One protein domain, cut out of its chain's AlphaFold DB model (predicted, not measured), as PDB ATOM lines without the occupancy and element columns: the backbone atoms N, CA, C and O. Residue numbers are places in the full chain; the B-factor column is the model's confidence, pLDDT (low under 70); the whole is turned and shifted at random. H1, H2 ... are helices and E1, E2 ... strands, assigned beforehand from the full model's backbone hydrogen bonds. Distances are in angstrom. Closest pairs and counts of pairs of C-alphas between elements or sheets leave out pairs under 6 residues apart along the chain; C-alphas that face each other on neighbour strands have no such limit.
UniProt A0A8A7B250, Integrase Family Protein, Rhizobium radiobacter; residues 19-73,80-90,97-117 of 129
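AT A GLANCE: This is residues 19 to 73, 80 to 90 and 97 to 117 of the 129 residues of the protein "Integrase Family Protein" of Rhizobium radiobacter (UniProt A0A8A7B250). A small antiparallel sheet of three strands, E1, E2 and E3, forms a wall whose one face has helices H2 and H4 packed side by side near it, H4 over the sheet and H2 meeting it with its end; the other face is bare. H1 folds back along H2 on the side away from the sheet, and the short H3 packs on H2. The printed part has 87 residues with four named helices and three named strands, in the order H1 H2 H3 E1 E2 E3 H4; the sheet's order is E1 - E2 - E3, and the class is mixed, helices and strands. The whole is compact, with a radius of gyration of the C-alphas of 13.1 A and spans of 38 by 35 by 31 A.

HOW THE PARTS SIT: The sheet has the edge strands E1, residues 64 to 72, and E3, residues 97 to 102, with the inner strand E2, residues 80 to 85. It is strongly twisted, but only just, its C-alphas lying up to 4.0 A off the best plane. E1 and E2 are antiparallel at 145 degrees, with N 65 and O 82 at 2.9 A. E2 and E3 are antiparallel at 155 degrees, with N 83 and O 99 at 2.8 A. H4, residues 104 to 116, is on the sheet and stands up from it, its line rising 45 degrees out of the local plane; C-alphas 80 and 106, the closest of E2 and H4, are 6.5 A apart. H2, residues 33 to 47, only grazes the sheet with residues 43 to 47. H2 is the hub, touching three helices. H2 and H4 touch, closest at the C-alphas of Ala 40 and Ala 108, 4.9 A, with a shallow tilt of 33 degrees, only just short of steep, opposite ways. With residues 41 to 45 alone H2 touches H3, residues 53 to 57, closest at the C-alphas of Thr 45 and Ile 56, 6.6 A. H1, residues 19 to 27, and H2 form a helical hairpin that only just touches, with 3 pairs of C-alphas within 8 A, the closest those of Leu 25 and Lys 39, 6.0 A. H1 is apart from H4 and from the strands. Every O i to N i+4 pair is within hydrogen-bond range in H2, H3 and H4; in H1 it is 4 of 5.

IN THESE COORDINATES: E1 is 22.7 A from first to last C-alpha, H2 21.0 A, H4 18.1 A, E3 16.4 A, E2 16.0 A and H1 13.1 A. H1 begins at C-alpha 19 (-43.242, -28.259, -44.793), E1 at C-alpha 64 (-49.048, -50.829, -30.312), and H4 ends at C-alpha 116 (-51.969, -39.369, -20.761).

THE WHOLE: The C-alphas farthest apart are those of Pro 73 and Lys 89, 40.5 A. Residues 74 to 79 are not printed, with 15.9 A from C-alpha 73 to 80, and neither are 91 to 96, with 12.1 A from C-alpha 90 to 97. Of the links that are printed whole, none is long. The mean pLDDT of the printed part is 85.4; residues 86 to 90 and 117 are under 70.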
ATOM      1  N   ASP A  19     -43.311 -29.672 -45.186       89.94
ATOM      2  CA  ASP A  19     -43.242 -28.259 -44.793       89.94
ATOM      3  C   ASP A  19     -44.518 -27.780 -44.081       89.94
ATOM      4  O   ASP A  19     -44.457 -27.038 -43.098       89.94
ATOM      5  N   VAL A  20     -45.685 -28.235 -44.545       90.44
ATOM      6  CA  VAL A  20     -46.972 -27.938 -43.909       90.44
ATOM      7  C   VAL A  20     -47.047 -28.630 -42.552       90.44
ATOM      8  O   VAL A  20     -47.460 -28.004 -41.578       90.44
ATOM      9  N   LEU A  21     -46.602 -29.885 -42.459       89.50
ATOM     10  CA  LEU A  21     -46.516 -30.600 -41.188       89.50
ATOM     11  C   LEU A  21     -45.609 -29.862 -40.197       89.50
ATOM     12  O   LEU A  21     -46.006 -29.671 -39.052       89.50
ATOM     13  N   THR A  22     -44.435 -29.392 -40.628       92.75
ATOM     14  CA  THR A  22     -43.531 -28.602 -39.779       92.75
ATOM     15  C   THR A  22     -44.216 -27.345 -39.246       92.75
ATOM     16  O   THR A  22     -44.129 -27.071 -38.050       92.75
ATOM     17  N   LYS A  23     -44.950 -26.612 -40.093       93.38
ATOM     18  CA  LYS A  23     -45.711 -25.424 -39.668       93.38
ATOM     19  C   LYS A  23     -46.801 -25.763 -38.653       93.38
ATOM     20  O   LYS A  23     -46.966 -25.032 -37.686       93.38
ATOM     21  N   LEU A  24     -47.521 -26.870 -38.843       91.69
ATOM     22  CA  LEU A  24     -48.541 -27.322 -37.890       91.69
ATOM     23  C   LEU A  24     -47.919 -27.704 -36.544       91.69
ATOM     24  O   LEU A  24     -48.407 -27.277 -35.502       91.69
ATOM     25  N   LEU A  25     -46.808 -28.442 -36.555       92.38
ATOM     26  CA  LEU A  25     -46.095 -28.818 -35.333       92.38
ATOM     27  C   LEU A  25     -45.556 -27.597 -34.580       92.38
ATOM     28  O   LEU A  25     -45.549 -27.610 -33.354       92.38
ATOM     29  N   ALA A  26     -45.164 -26.536 -35.291       93.06
ATOM     30  CA  ALA A  26     -44.726 -25.284 -34.676       93.06
ATOM     31  C   ALA A  26     -45.837 -24.575 -33.880       93.06
ATOM     32  O   ALA A  26     -45.533 -23.770 -33.007       93.06
ATOM     33  N   THR A  27     -47.114 -24.877 -34.146       92.62
ATOM     34  CA  THR A  27     -48.230 -24.349 -33.342       92.62
ATOM     35  C   THR A  27     -48.434 -25.104 -32.024       92.62
ATOM     36  O   THR A  27     -49.035 -24.560 -31.106       92.62
ATOM     37  N   CYS A  28     -47.893 -26.323 -31.903       90.31
ATOM     38  CA  CYS A  28     -47.928 -27.146 -30.691       90.31
ATOM     39  C   CYS A  28     -46.666 -26.906 -29.836       90.31
ATOM     40  O   CYS A  28     -45.858 -27.819 -29.650       90.31
ATOM     41  N   ALA A  29     -46.457 -25.665 -29.389       85.19
ATOM     42  CA  ALA A  29     -45.207 -25.215 -28.764       85.19
ATOM     43  C   ALA A  29     -45.281 -24.994 -27.242       85.19
ATOM     44  O   ALA A  29     -44.258 -24.720 -26.625       85.19
ATOM     45  N   SER A  30     -46.464 -25.084 -26.628       84.50
ATOM     46  CA  SER A  30     -46.660 -24.763 -25.205       84.50
ATOM     47  C   SER A  30     -46.399 -25.930 -24.251       84.50
ATOM     48  O   SER A  30     -46.606 -25.777 -23.049       84.50
ATOM     49  N   ASP A  31     -46.033 -27.106 -24.776       83.00
ATOM     50  CA  ASP A  31     -45.901 -28.376 -24.038       83.00
ATOM     51  C   ASP A  31     -47.116 -28.720 -23.148       83.00
ATOM     52  O   ASP A  31     -47.056 -29.579 -22.266       83.00
ATOM     53  N   SER A  32     -48.264 -28.086 -23.407       89.31
ATOM     54  CA  SER A  32     -49.523 -28.409 -22.752       89.31
ATOM     55  C   SER A  32     -49.956 -29.831 -23.114       89.31
ATOM     56  O   SER A  32     -49.595 -30.365 -24.163       89.31
ATOM     57  N   LEU A  33     -50.811 -30.449 -22.293       88.38
ATOM     58  CA  LEU A  33     -51.364 -31.771 -22.621       88.38
ATOM     59  C   LEU A  33     -52.031 -31.796 -24.006       88.38
ATOM     60  O   LEU A  33     -51.959 -32.806 -24.703       88.38
ATOM     61  N   ARG A  34     -52.667 -30.688 -24.419       89.06
ATOM     62  CA  ARG A  34     -53.287 -30.567 -25.747       89.06
ATOM     63  C   ARG A  34     -52.225 -30.546 -26.840       89.06
ATOM     64  O   ARG A  34     -52.358 -31.290 -27.804       89.06
ATOM     65  N   ASP A  35     -51.155 -29.788 -26.646       91.00
ATOM     66  CA  ASP A  35     -50.066 -29.682 -27.614       91.00
ATOM     67  C   ASP A  35     -49.312 -31.004 -27.758       91.00
ATOM     68  O   ASP A  35     -49.042 -31.431 -28.878       91.00
ATOM     69  N   LEU A  36     -49.036 -31.702 -26.653       90.56
ATOM     70  CA  LEU A  36     -48.402 -33.024 -26.677       90.56
ATOM     71  C   LEU A  36     -49.275 -34.056 -27.402       90.56
ATOM     72  O   LEU A  36     -48.766 -34.832 -28.215       90.56
ATOM     73  N   ARG A  37     -50.594 -34.028 -27.169       89.75
ATOM     74  CA  ARG A  37     -51.555 -34.879 -27.880       89.75
ATOM     75  C   ARG A  37     -51.561 -34.586 -29.371       89.75
ATOM     76  O   ARG A  37     -51.454 -35.499 -30.187       89.75
ATOM     77  N   ASP A  38     -51.713 -33.319 -29.727       90.81
ATOM     78  CA  ASP A  38     -51.897 -32.901 -31.108       90.81
ATOM     79  C   ASP A  38     -50.593 -33.111 -31.901       90.81
ATOM     80  O   ASP A  38     -50.632 -33.617 -33.026       90.81
ATOM     81  N   LYS A  39     -49.429 -32.892 -31.272       92.56
ATOM     82  CA  LYS A  39     -48.105 -33.257 -31.796       92.56
ATOM     83  C   LYS A  39     -47.987 -34.759 -32.048       92.56
ATOM     84  O   LYS A  39     -47.579 -35.156 -33.139       92.56
ATOM     85  N   ALA A  40     -48.375 -35.600 -31.089       91.81
ATOM     86  CA  ALA A  40     -48.362 -37.052 -31.267       91.81
ATOM     87  C   ALA A  40     -49.292 -37.495 -32.411       91.81
ATOM     88  O   ALA A  40     -48.869 -38.265 -33.273       91.81
ATOM     89  N   ILE A  41     -50.514 -36.954 -32.495       90.31
ATOM     90  CA  ILE A  41     -51.461 -37.250 -33.583       90.31
ATOM     91  C   ILE A  41     -50.875 -36.855 -34.940       90.31
ATOM     92  O   ILE A  41     -50.911 -37.661 -35.871       90.31
ATOM     93  N   LEU A  42     -50.341 -35.637 -35.075       91.88
ATOM     94  CA  LEU A  42     -49.765 -35.145 -36.331       91.88
ATOM     95  C   LEU A  42     -48.593 -36.022 -36.789       91.88
ATOM     96  O   LEU A  42     -48.550 -36.440 -37.949       91.88
ATOM     97  N   MET A  43     -47.690 -36.361 -35.868       92.56
ATOM     98  CA  MET A  43     -46.513 -37.179 -36.158       92.56
ATOM     99  C   MET A  43     -46.888 -38.615 -36.541       92.56
ATOM    100  O   MET A  43     -46.427 -39.114 -37.567       92.56
ATOM    101  N   VAL A  44     -47.762 -39.268 -35.768       90.50
ATOM    102  CA  VAL A  44     -48.216 -40.644 -36.035       90.50
ATOM    103  C   VAL A  44     -49.027 -40.715 -37.327       90.50
ATOM    104  O   VAL A  44     -48.830 -41.628 -38.131       90.50
ATOM    105  N   THR A  45     -49.910 -39.746 -37.582       89.56
ATOM    106  CA  THR A  45     -50.711 -39.711 -38.817       89.56
ATOM    107  C   THR A  45     -49.817 -39.569 -40.044       89.56
ATOM    108  O   THR A  45     -50.015 -40.281 -41.027       89.56
ATOM    109  N   SER A  46     -48.821 -38.678 -39.991       88.31
ATOM    110  CA  SER A  46     -47.891 -38.496 -41.106       88.31
ATOM    111  C   SER A  46     -47.033 -39.739 -41.336       88.31
ATOM    112  O   SER A  46     -46.921 -40.203 -42.466       88.31
ATOM    113  N   ALA A  47     -46.453 -40.300 -40.274       89.12
ATOM    114  CA  ALA A  47     -45.544 -41.439 -40.373       89.12
ATOM    115  C   ALA A  47     -46.250 -42.751 -40.747       89.12
ATOM    116  O   ALA A  47     -45.659 -43.600 -41.400       89.12
ATOM    117  N   SER A  48     -47.536 -42.891 -40.413       85.44
ATOM    118  CA  SER A  48     -48.338 -44.055 -40.809       85.44
ATOM    119  C   SER A  48     -48.885 -43.997 -42.246       85.44
ATOM    120  O   SER A  48     -49.645 -44.882 -42.660       85.44
ATOM    121  N   GLY A  49     -48.525 -42.960 -43.014       83.56
ATOM    122  CA  GLY A  49     -48.942 -42.784 -44.408       83.56
ATOM    123  C   GLY A  49     -50.288 -42.075 -44.584       83.56
ATOM    124  O   GLY A  49     -50.993 -42.328 -45.559       83.56
ATOM    125  N   GLY A  50     -50.682 -41.203 -43.650       81.69
ATOM    126  CA  GLY A  50     -51.887 -40.377 -43.785       81.69
ATOM    127  C   GLY A  50     -53.192 -41.125 -43.503       81.69
ATOM    128  O   GLY A  50     -54.185 -40.942 -44.213       81.69
ATOM    129  N   ARG A  51     -53.203 -41.980 -42.474       81.94
ATOM    130  CA  ARG A  51     -54.392 -42.746 -42.058       81.94
ATOM    131  C   ARG A  51     -55.556 -41.836 -41.674       81.94
ATOM    132  O   ARG A  51     -55.381 -40.666 -41.324       81.94
ATOM    133  N   ARG A  52     -56.788 -42.353 -41.751       78.19
ATOM    134  CA  ARG A  52     -57.978 -41.557 -41.428       78.19
ATOM    135  C   ARG A  52     -57.933 -41.177 -39.953       78.19
ATOM    136  O   ARG A  52     -57.596 -41.990 -39.100       78.19
ATOM    137  N   ARG A  53     -58.395 -39.967 -39.637       81.25
ATOM    138  CA  ARG A  53     -58.492 -39.477 -38.254       81.25
ATOM    139  C   ARG A  53     -59.185 -40.469 -37.312       81.25
ATOM    140  O   ARG A  53     -58.755 -40.609 -36.179       81.25
ATOM    141  N   SER A  54     -60.241 -41.146 -37.764       77.44
ATOM    142  CA  SER A  54     -60.953 -42.141 -36.951       77.44
ATOM    143  C   SER A  54     -60.114 -43.378 -36.626       77.44
ATOM    144  O   SER A  54     -60.353 -44.000 -35.601       77.44
ATOM    145  N   GLU A  55     -59.156 -43.736 -37.483       79.62
ATOM    146  CA  GLU A  55     -58.228 -44.848 -37.241       79.62
ATOM    147  C   GLU A  55     -57.177 -44.440 -36.208       79.62
ATOM    148  O   GLU A  55     -56.945 -45.168 -35.254       79.62
ATOM    149  N   ILE A  56     -56.597 -43.243 -36.357       83.75
ATOM    150  CA  ILE A  56     -55.558 -42.752 -35.443       83.75
ATOM    151  C   ILE A  56     -56.126 -42.415 -34.065       83.75
ATOM    152  O   ILE A  56     -55.564 -42.824 -33.061       83.75
ATOM    153  N   VAL A  57     -57.254 -41.704 -33.991       80.69
ATOM    154  CA  VAL A  57     -57.861 -41.321 -32.702       80.69
ATOM    155  C   VAL A  57     -58.429 -42.537 -31.963       80.69
ATOM    156  O   VAL A  57     -58.400 -42.570 -30.739       80.69
ATOM    157  N   GLY A  58     -58.923 -43.539 -32.698       78.94
ATOM    158  CA  GLY A  58     -59.423 -44.791 -32.129       78.94
ATOM    159  C   GLY A  58     -58.334 -45.813 -31.802       78.94
ATOM    160  O   GLY A  58     -58.676 -46.932 -31.419       78.94
ATOM    161  N   LEU A  59     -57.058 -45.458 -31.983       83.31
ATOM    162  CA  LEU A  59     -55.935 -46.342 -31.716       83.31
ATOM    163  C   LEU A  59     -55.881 -46.696 -30.232       83.31
ATOM    164  O   LEU A  59     -56.049 -45.824 -29.377       83.31
ATOM    165  N   ARG A  60     -55.641 -47.972 -29.939       82.25
ATOM    166  CA  ARG A  60     -55.540 -48.484 -28.574       82.25
ATOM    167  C   ARG A  60     -54.126 -48.933 -28.232       82.25
ATOM    168  O   ARG A  60     -53.386 -49.333 -29.130       82.25
ATOM    169  N   VAL A  61     -53.800 -48.946 -26.939       81.06
ATOM    170  CA  VAL A  61     -52.496 -49.416 -26.436       81.06
ATOM    171  C   VAL A  61     -52.209 -50.835 -26.918       81.06
ATOM    172  O   VAL A  61     -51.091 -51.150 -27.311       81.06
ATOM    173  N   GLU A  62     -53.230 -51.695 -26.948       82.81
ATOM    174  CA  GLU A  62     -53.082 -53.102 -27.331       82.81
ATOM    175  C   GLU A  62     -52.760 -53.288 -28.822       82.81
ATOM    176  O   GLU A  62     -52.363 -54.370 -29.237       82.81
ATOM    177  N   GLN A  63     -52.926 -52.240 -29.631       85.00
ATOM    178  CA  GLN A  63     -52.570 -52.236 -31.048       85.00
ATOM    179  C   GLN A  63     -51.142 -51.728 -31.290       85.00
ATOM    180  O   GLN A  63     -50.718 -51.662 -32.444       85.00
ATOM    181  N   LEU A  64     -50.416 -51.334 -30.239       87.94
ATOM    182  CA  LEU A  64     -49.048 -50.829 -30.312       87.94
ATOM    183  C   LEU A  64     -48.053 -51.887 -29.835       87.94
ATOM    184  O   LEU A  64     -47.954 -52.166 -28.641       87.94
ATOM    185  N   THR A  65     -47.222 -52.373 -30.751       90.12
ATOM    186  CA  THR A  65     -46.149 -53.321 -30.439       90.12
ATOM    187  C   THR A  65     -44.807 -52.594 -30.425       90.12
ATOM    188  O   THR A  65     -44.530 -51.739 -31.271       90.12
ATOM    189  N   ILE A  66     -43.987 -52.869 -29.410       89.06
ATOM    190  CA  ILE A  66     -42.613 -52.356 -29.352       89.06
ATOM    191  C   ILE A  66     -41.769 -53.216 -30.281       89.06
ATOM    192  O   ILE A  66     -41.728 -54.429 -30.118       89.06
ATOM    193  N   GLU A  67     -41.091 -52.568 -31.219       92.06
ATOM    194  CA  GLU A  67     -40.189 -53.230 -32.153       92.06
ATOM    195  C   GLU A  67     -38.732 -52.941 -31.770       92.06
ATOM    196  O   GLU A  67     -38.456 -51.906 -31.140       92.06
ATOM    197  N   PRO A  68     -37.785 -53.817 -32.148       90.31
ATOM    198  CA  PRO A  68     -36.365 -53.558 -31.964       90.31
ATOM    199  C   PRO A  68     -35.960 -52.205 -32.576       90.31
ATOM    200  O   PRO A  68     -36.413 -51.868 -33.676       90.31
ATOM    201  N   PRO A  69     -35.124 -51.405 -31.889       90.31
ATOM    202  CA  PRO A  69     -34.571 -50.192 -32.473       90.31
ATOM    203  C   PRO A  69     -33.815 -50.497 -33.768       90.31
ATOM    204  O   PRO A  69     -33.110 -51.498 -33.861       90.31
ATOM    205  N   ILE A  70     -33.937 -49.615 -34.756       89.50
ATOM    206  CA  ILE A  70     -33.235 -49.748 -36.033       89.50
ATOM    207  C   ILE A  70     -31.856 -49.120 -35.881       89.50
ATOM    208  O   ILE A  70     -31.745 -47.919 -35.623       89.50
ATOM    209  N   GLU A  71     -30.813 -49.926 -36.035       91.06
ATOM    210  CA  GLU A  71     -29.437 -49.441 -36.039       91.06
ATOM    211  C   GLU A  71     -29.175 -48.598 -37.288       91.06
ATOM    212  O   GLU A  71     -29.510 -48.986 -38.410       91.06
ATOM    213  N   MET A  72     -28.583 -47.424 -37.087       87.00
ATOM    214  CA  MET A  72     -28.238 -46.508 -38.167       87.00
ATOM    215  C   MET A  72     -26.717 -46.452 -38.319       87.00
ATOM    216  O   MET A  72     -26.020 -46.243 -37.323       87.00
ATOM    217  N   PRO A  73     -26.175 -46.569 -39.544       84.50
ATOM    218  CA  PRO A  73     -24.749 -46.378 -39.770       84.50
ATOM    219  C   PRO A  73     -24.320 -44.969 -39.342       84.50
ATOM    220  O   PRO A  73     -24.786 -43.977 -39.900       84.50
ATOM    221  N   SER A  80     -38.325 -47.944 -32.737       92.00
ATOM    222  CA  SER A  80     -39.305 -48.527 -33.653       92.00
ATOM    223  C   SER A  80     -40.551 -48.990 -32.896       92.00
ATOM    224  O   SER A  80     -40.474 -49.416 -31.739       92.00
ATOM    225  N   ARG A  81     -41.720 -48.869 -33.526       91.88
ATOM    226  CA  ARG A  81     -42.988 -49.430 -33.038       91.88
ATOM    227  C   ARG A  81     -43.855 -49.863 -34.209       91.88
ATOM    228  O   ARG A  81     -43.967 -49.129 -35.186       91.88
ATOM    229  N   ALA A  82     -44.544 -50.984 -34.065       89.81
ATOM    230  CA  ALA A  82     -45.583 -51.404 -34.991       89.81
ATOM    231  C   ALA A  82     -46.963 -50.948 -34.495       89.81
ATOM    232  O   ALA A  82     -47.256 -50.973 -33.298       89.81
ATOM    233  N   ILE A  83     -47.808 -50.515 -35.429       89.06
ATOM    234  CA  ILE A  83     -49.221 -50.218 -35.208       89.06
ATOM    235  C   ILE A  83     -50.052 -51.236 -35.978       89.06
ATOM    236  O   ILE A  83     -50.020 -51.257 -37.209       89.06
ATOM    237  N   HIS A  84     -50.859 -52.010 -35.263       85.56
ATOM    238  CA  HIS A  84     -51.824 -52.933 -35.848       85.56
ATOM    239  C   HIS A  84     -53.154 -52.215 -36.084       85.56
ATOM    240  O   HIS A  84     -53.993 -52.083 -35.188       85.56
ATOM    241  N   LEU A  85     -53.358 -51.700 -37.295       75.94
ATOM    242  CA  LEU A  85     -54.591 -50.998 -37.640       75.94
ATOM    243  C   LEU A  85     -55.705 -52.010 -37.944       75.94
ATOM    244  O   LEU A  85     -55.578 -52.846 -38.835       75.94
ATOM    245  N   GLY A  86     -56.815 -51.912 -37.208       64.00
ATOM    246  CA  GLY A  86     -57.973 -52.789 -37.391       64.00
ATOM    247  C   GLY A  86     -58.669 -52.612 -38.748       64.00
ATOM    248  O   GLY A  86     -58.498 -51.597 -39.427       64.00
ATOM    249  N   ARG A  87     -59.496 -53.602 -39.125       52.59
ATOM    250  CA  ARG A  87     -60.265 -53.648 -40.387       52.59
ATOM    251  C   ARG A  87     -60.864 -52.289 -40.753       52.59
ATOM    252  O   ARG A  87     -61.770 -51.784 -40.088       52.59
ATOM    253  N   THR A  88     -60.446 -51.739 -41.889       50.12
ATOM    254  CA  THR A  88     -61.218 -50.680 -42.542       50.12
ATOM    255  C   THR A  88     -62.391 -51.299 -43.305       50.12
ATOM    256  O   THR A  88     -62.312 -52.428 -43.779       50.12
ATOM    257  N   LYS A  89     -63.491 -50.550 -43.466       45.84
ATOM    258  CA  LYS A  89     -64.726 -50.977 -44.167       45.84
ATOM    259  C   LYS A  89     -64.510 -51.498 -45.610       45.84
ATOM    260  O   LYS A  89     -65.437 -52.037 -46.196       45.84
ATOM    261  N   THR A  90     -63.324 -51.307 -46.189       44.34
ATOM    262  CA  THR A  90     -62.957 -51.705 -47.560       44.34
ATOM    263  C   THR A  90     -61.813 -52.722 -47.617       44.34
ATOM    264  O   THR A  90     -61.321 -52.992 -48.705       44.34
ATOM    265  N   ASN A  97     -52.848 -55.004 -41.587       72.50
ATOM    266  CA  ASN A  97     -52.403 -53.654 -41.947       72.50
ATOM    267  C   ASN A  97     -51.486 -53.094 -40.849       72.50
ATOM    268  O   ASN A  97     -51.780 -52.071 -40.220       72.50
ATOM    269  N   THR A  98     -50.392 -53.815 -40.609       82.25
ATOM    270  CA  THR A  98     -49.331 -53.425 -39.688       82.25
ATOM    271  C   THR A  98     -48.502 -52.321 -40.327       82.25
ATOM    272  O   THR A  98     -48.026 -52.439 -41.455       82.25
ATOM    273  N   VAL A  99     -48.346 -51.214 -39.605       87.62
ATOM    274  CA  VAL A  99     -47.553 -50.066 -40.045       87.62
ATOM    275  C   VAL A  99     -46.444 -49.817 -39.042       87.62
ATOM    276  O   VAL A  99     -46.702 -49.704 -37.848       87.62
ATOM    277  N   TYR A 100     -45.217 -49.687 -39.532       90.38
ATOM    278  CA  TYR A 100     -44.054 -49.432 -38.696       90.38
ATOM    279  C   TYR A 100     -43.787 -47.929 -38.596       90.38
ATOM    280  O   TYR A 100     -43.698 -47.222 -39.598       90.38
ATOM    281  N   LEU A 101     -43.671 -47.442 -37.365       91.12
ATOM    282  CA  LEU A 101     -43.217 -46.104 -37.026       91.12
ATOM    283  C   LEU A 101     -41.764 -46.159 -36.576       91.12
ATOM    284  O   LEU A 101     -41.394 -47.042 -35.804       91.12
ATOM    285  N   THR A 102     -40.972 -45.164 -36.966       92.25
ATOM    286  CA  THR A 102     -39.558 -45.075 -36.586       92.25
ATOM    287  C   THR A 102     -39.174 -43.647 -36.206       92.25
ATOM    288  O   THR A 102     -39.698 -42.687 -36.769       92.25
ATOM    289  N   GLY A 103     -38.272 -43.481 -35.238       92.62
ATOM    290  CA  GLY A 103     -37.707 -42.178 -34.865       92.62
ATOM    291  C   GLY A 103     -38.690 -41.241 -34.152       92.62
ATOM    292  O   GLY A 103     -39.429 -41.646 -33.254       92.62
ATOM    293  N   ARG A 104     -38.712 -39.963 -34.559       92.25
ATOM    294  CA  ARG A 104     -39.459 -38.879 -33.882       92.25
ATOM    295  C   ARG A 104     -40.962 -39.150 -33.661       92.25
ATOM    296  O   ARG A 104     -41.473 -38.781 -32.606       92.25
ATOM    297  N   PRO A 105     -41.709 -39.774 -34.594       92.25
ATOM    298  CA  PRO A 105     -43.087 -40.198 -34.342       92.25
ATOM    299  C   PRO A 105     -43.236 -41.156 -33.158       92.25
ATOM    300  O   PRO A 105     -44.188 -41.026 -32.390       92.25
ATOM    301  N   VAL A 106     -42.290 -42.083 -32.981       93.06
ATOM    302  CA  VAL A 106     -42.286 -43.024 -31.854       93.06
ATOM    303  C   VAL A 106     -42.009 -42.293 -30.545       93.06
ATOM    304  O   VAL A 106     -42.634 -42.592 -29.531       93.06
ATOM    305  N   GLU A 107     -41.106 -41.315 -30.557       92.88
ATOM    306  CA  GLU A 107     -40.809 -40.472 -29.393       92.88
ATOM    307  C   GLU A 107     -42.020 -39.631 -28.984       92.88
ATOM    308  O   GLU A 107     -42.421 -39.661 -27.823       92.88
ATOM    309  N   ALA A 108     -42.654 -38.942 -29.938       92.06
ATOM    310  CA  ALA A 108     -43.843 -38.134 -29.679       92.06
ATOM    311  C   ALA A 108     -44.994 -38.979 -29.110       92.06
ATOM    312  O   ALA A 108     -45.656 -38.563 -28.158       92.06
ATOM    313  N   LEU A 109     -45.195 -40.186 -29.648       90.25
ATOM    314  CA  LEU A 109     -46.184 -41.130 -29.133       90.25
ATOM    315  C   LEU A 109     -45.851 -41.578 -27.703       90.25
ATOM    316  O   LEU A 109     -46.732 -41.561 -26.851       90.25
ATOM    317  N   LYS A 110     -44.589 -41.925 -27.416       90.06
ATOM    318  CA  LYS A 110     -44.152 -42.299 -26.059       90.06
ATOM    319  C   LYS A 110     -44.411 -41.178 -25.054       90.06
ATOM    320  O   LYS A 110     -44.980 -41.449 -24.004       90.06
ATOM    321  N   VAL A 111     -44.049 -39.935 -25.389       91.19
ATOM    322  CA  VAL A 111     -44.292 -38.768 -24.524       91.19
ATOM    323  C   VAL A 111     -45.781 -38.630 -24.216       91.19
ATOM    324  O   VAL A 111     -46.146 -38.498 -23.049       91.19
ATOM    325  N   TRP A 112     -46.643 -38.728 -25.234       90.00
ATOM    326  CA  TRP A 112     -48.093 -38.698 -25.040       90.00
ATOM    327  C   TRP A 112     -48.580 -39.827 -24.123       90.00
ATOM    328  O   TRP A 112     -49.279 -39.551 -23.152       90.00
ATOM    329  N   MET A 113     -48.171 -41.076 -24.368       86.25
ATOM    330  CA  MET A 113     -48.563 -42.226 -23.541       86.25
ATOM    331  C   MET A 113     -48.158 -42.042 -22.070       86.25
ATOM    332  O   MET A 113     -48.930 -42.361 -21.166       86.25
ATOM    333  N   THR A 114     -46.969 -41.483 -21.819       87.69
ATOM    334  CA  THR A 114     -46.482 -41.204 -20.462       87.69
ATOM    335  C   THR A 114     -47.343 -40.164 -19.744       87.69
ATOM    336  O   THR A 114     -47.677 -40.361 -18.575       87.69
ATOM    337  N   VAL A 115     -47.733 -39.074 -20.415       85.38
ATOM    338  CA  VAL A 115     -48.515 -37.994 -19.779       85.38
ATOM    339  C   VAL A 115     -50.015 -38.285 -19.720       85.38
ATOM    340  O   VAL A 115     -50.681 -37.858 -18.780       85.38
ATOM    341  N   ALA A 116     -50.550 -39.033 -20.688       79.00
ATOM    342  CA  ALA A 116     -51.969 -39.369 -20.761       79.00
ATOM    343  C   ALA A 116     -52.398 -40.374 -19.682       79.00
ATOM    344  O   ALA A 116     -53.591 -40.496 -19.413       79.00
ATOM    345  N   LYS A 117     -51.438 -41.084 -19.056       68.75
ATOM    346  CA  LYS A 117     -51.687 -42.189 -18.109       68.75
ATOM    347  C   LYS A 117     -52.712 -43.197 -18.651       68.75
ATOM    348  O   LYS A 117     -53.466 -43.796 -17.883       68.75
TER     349      LYS A 117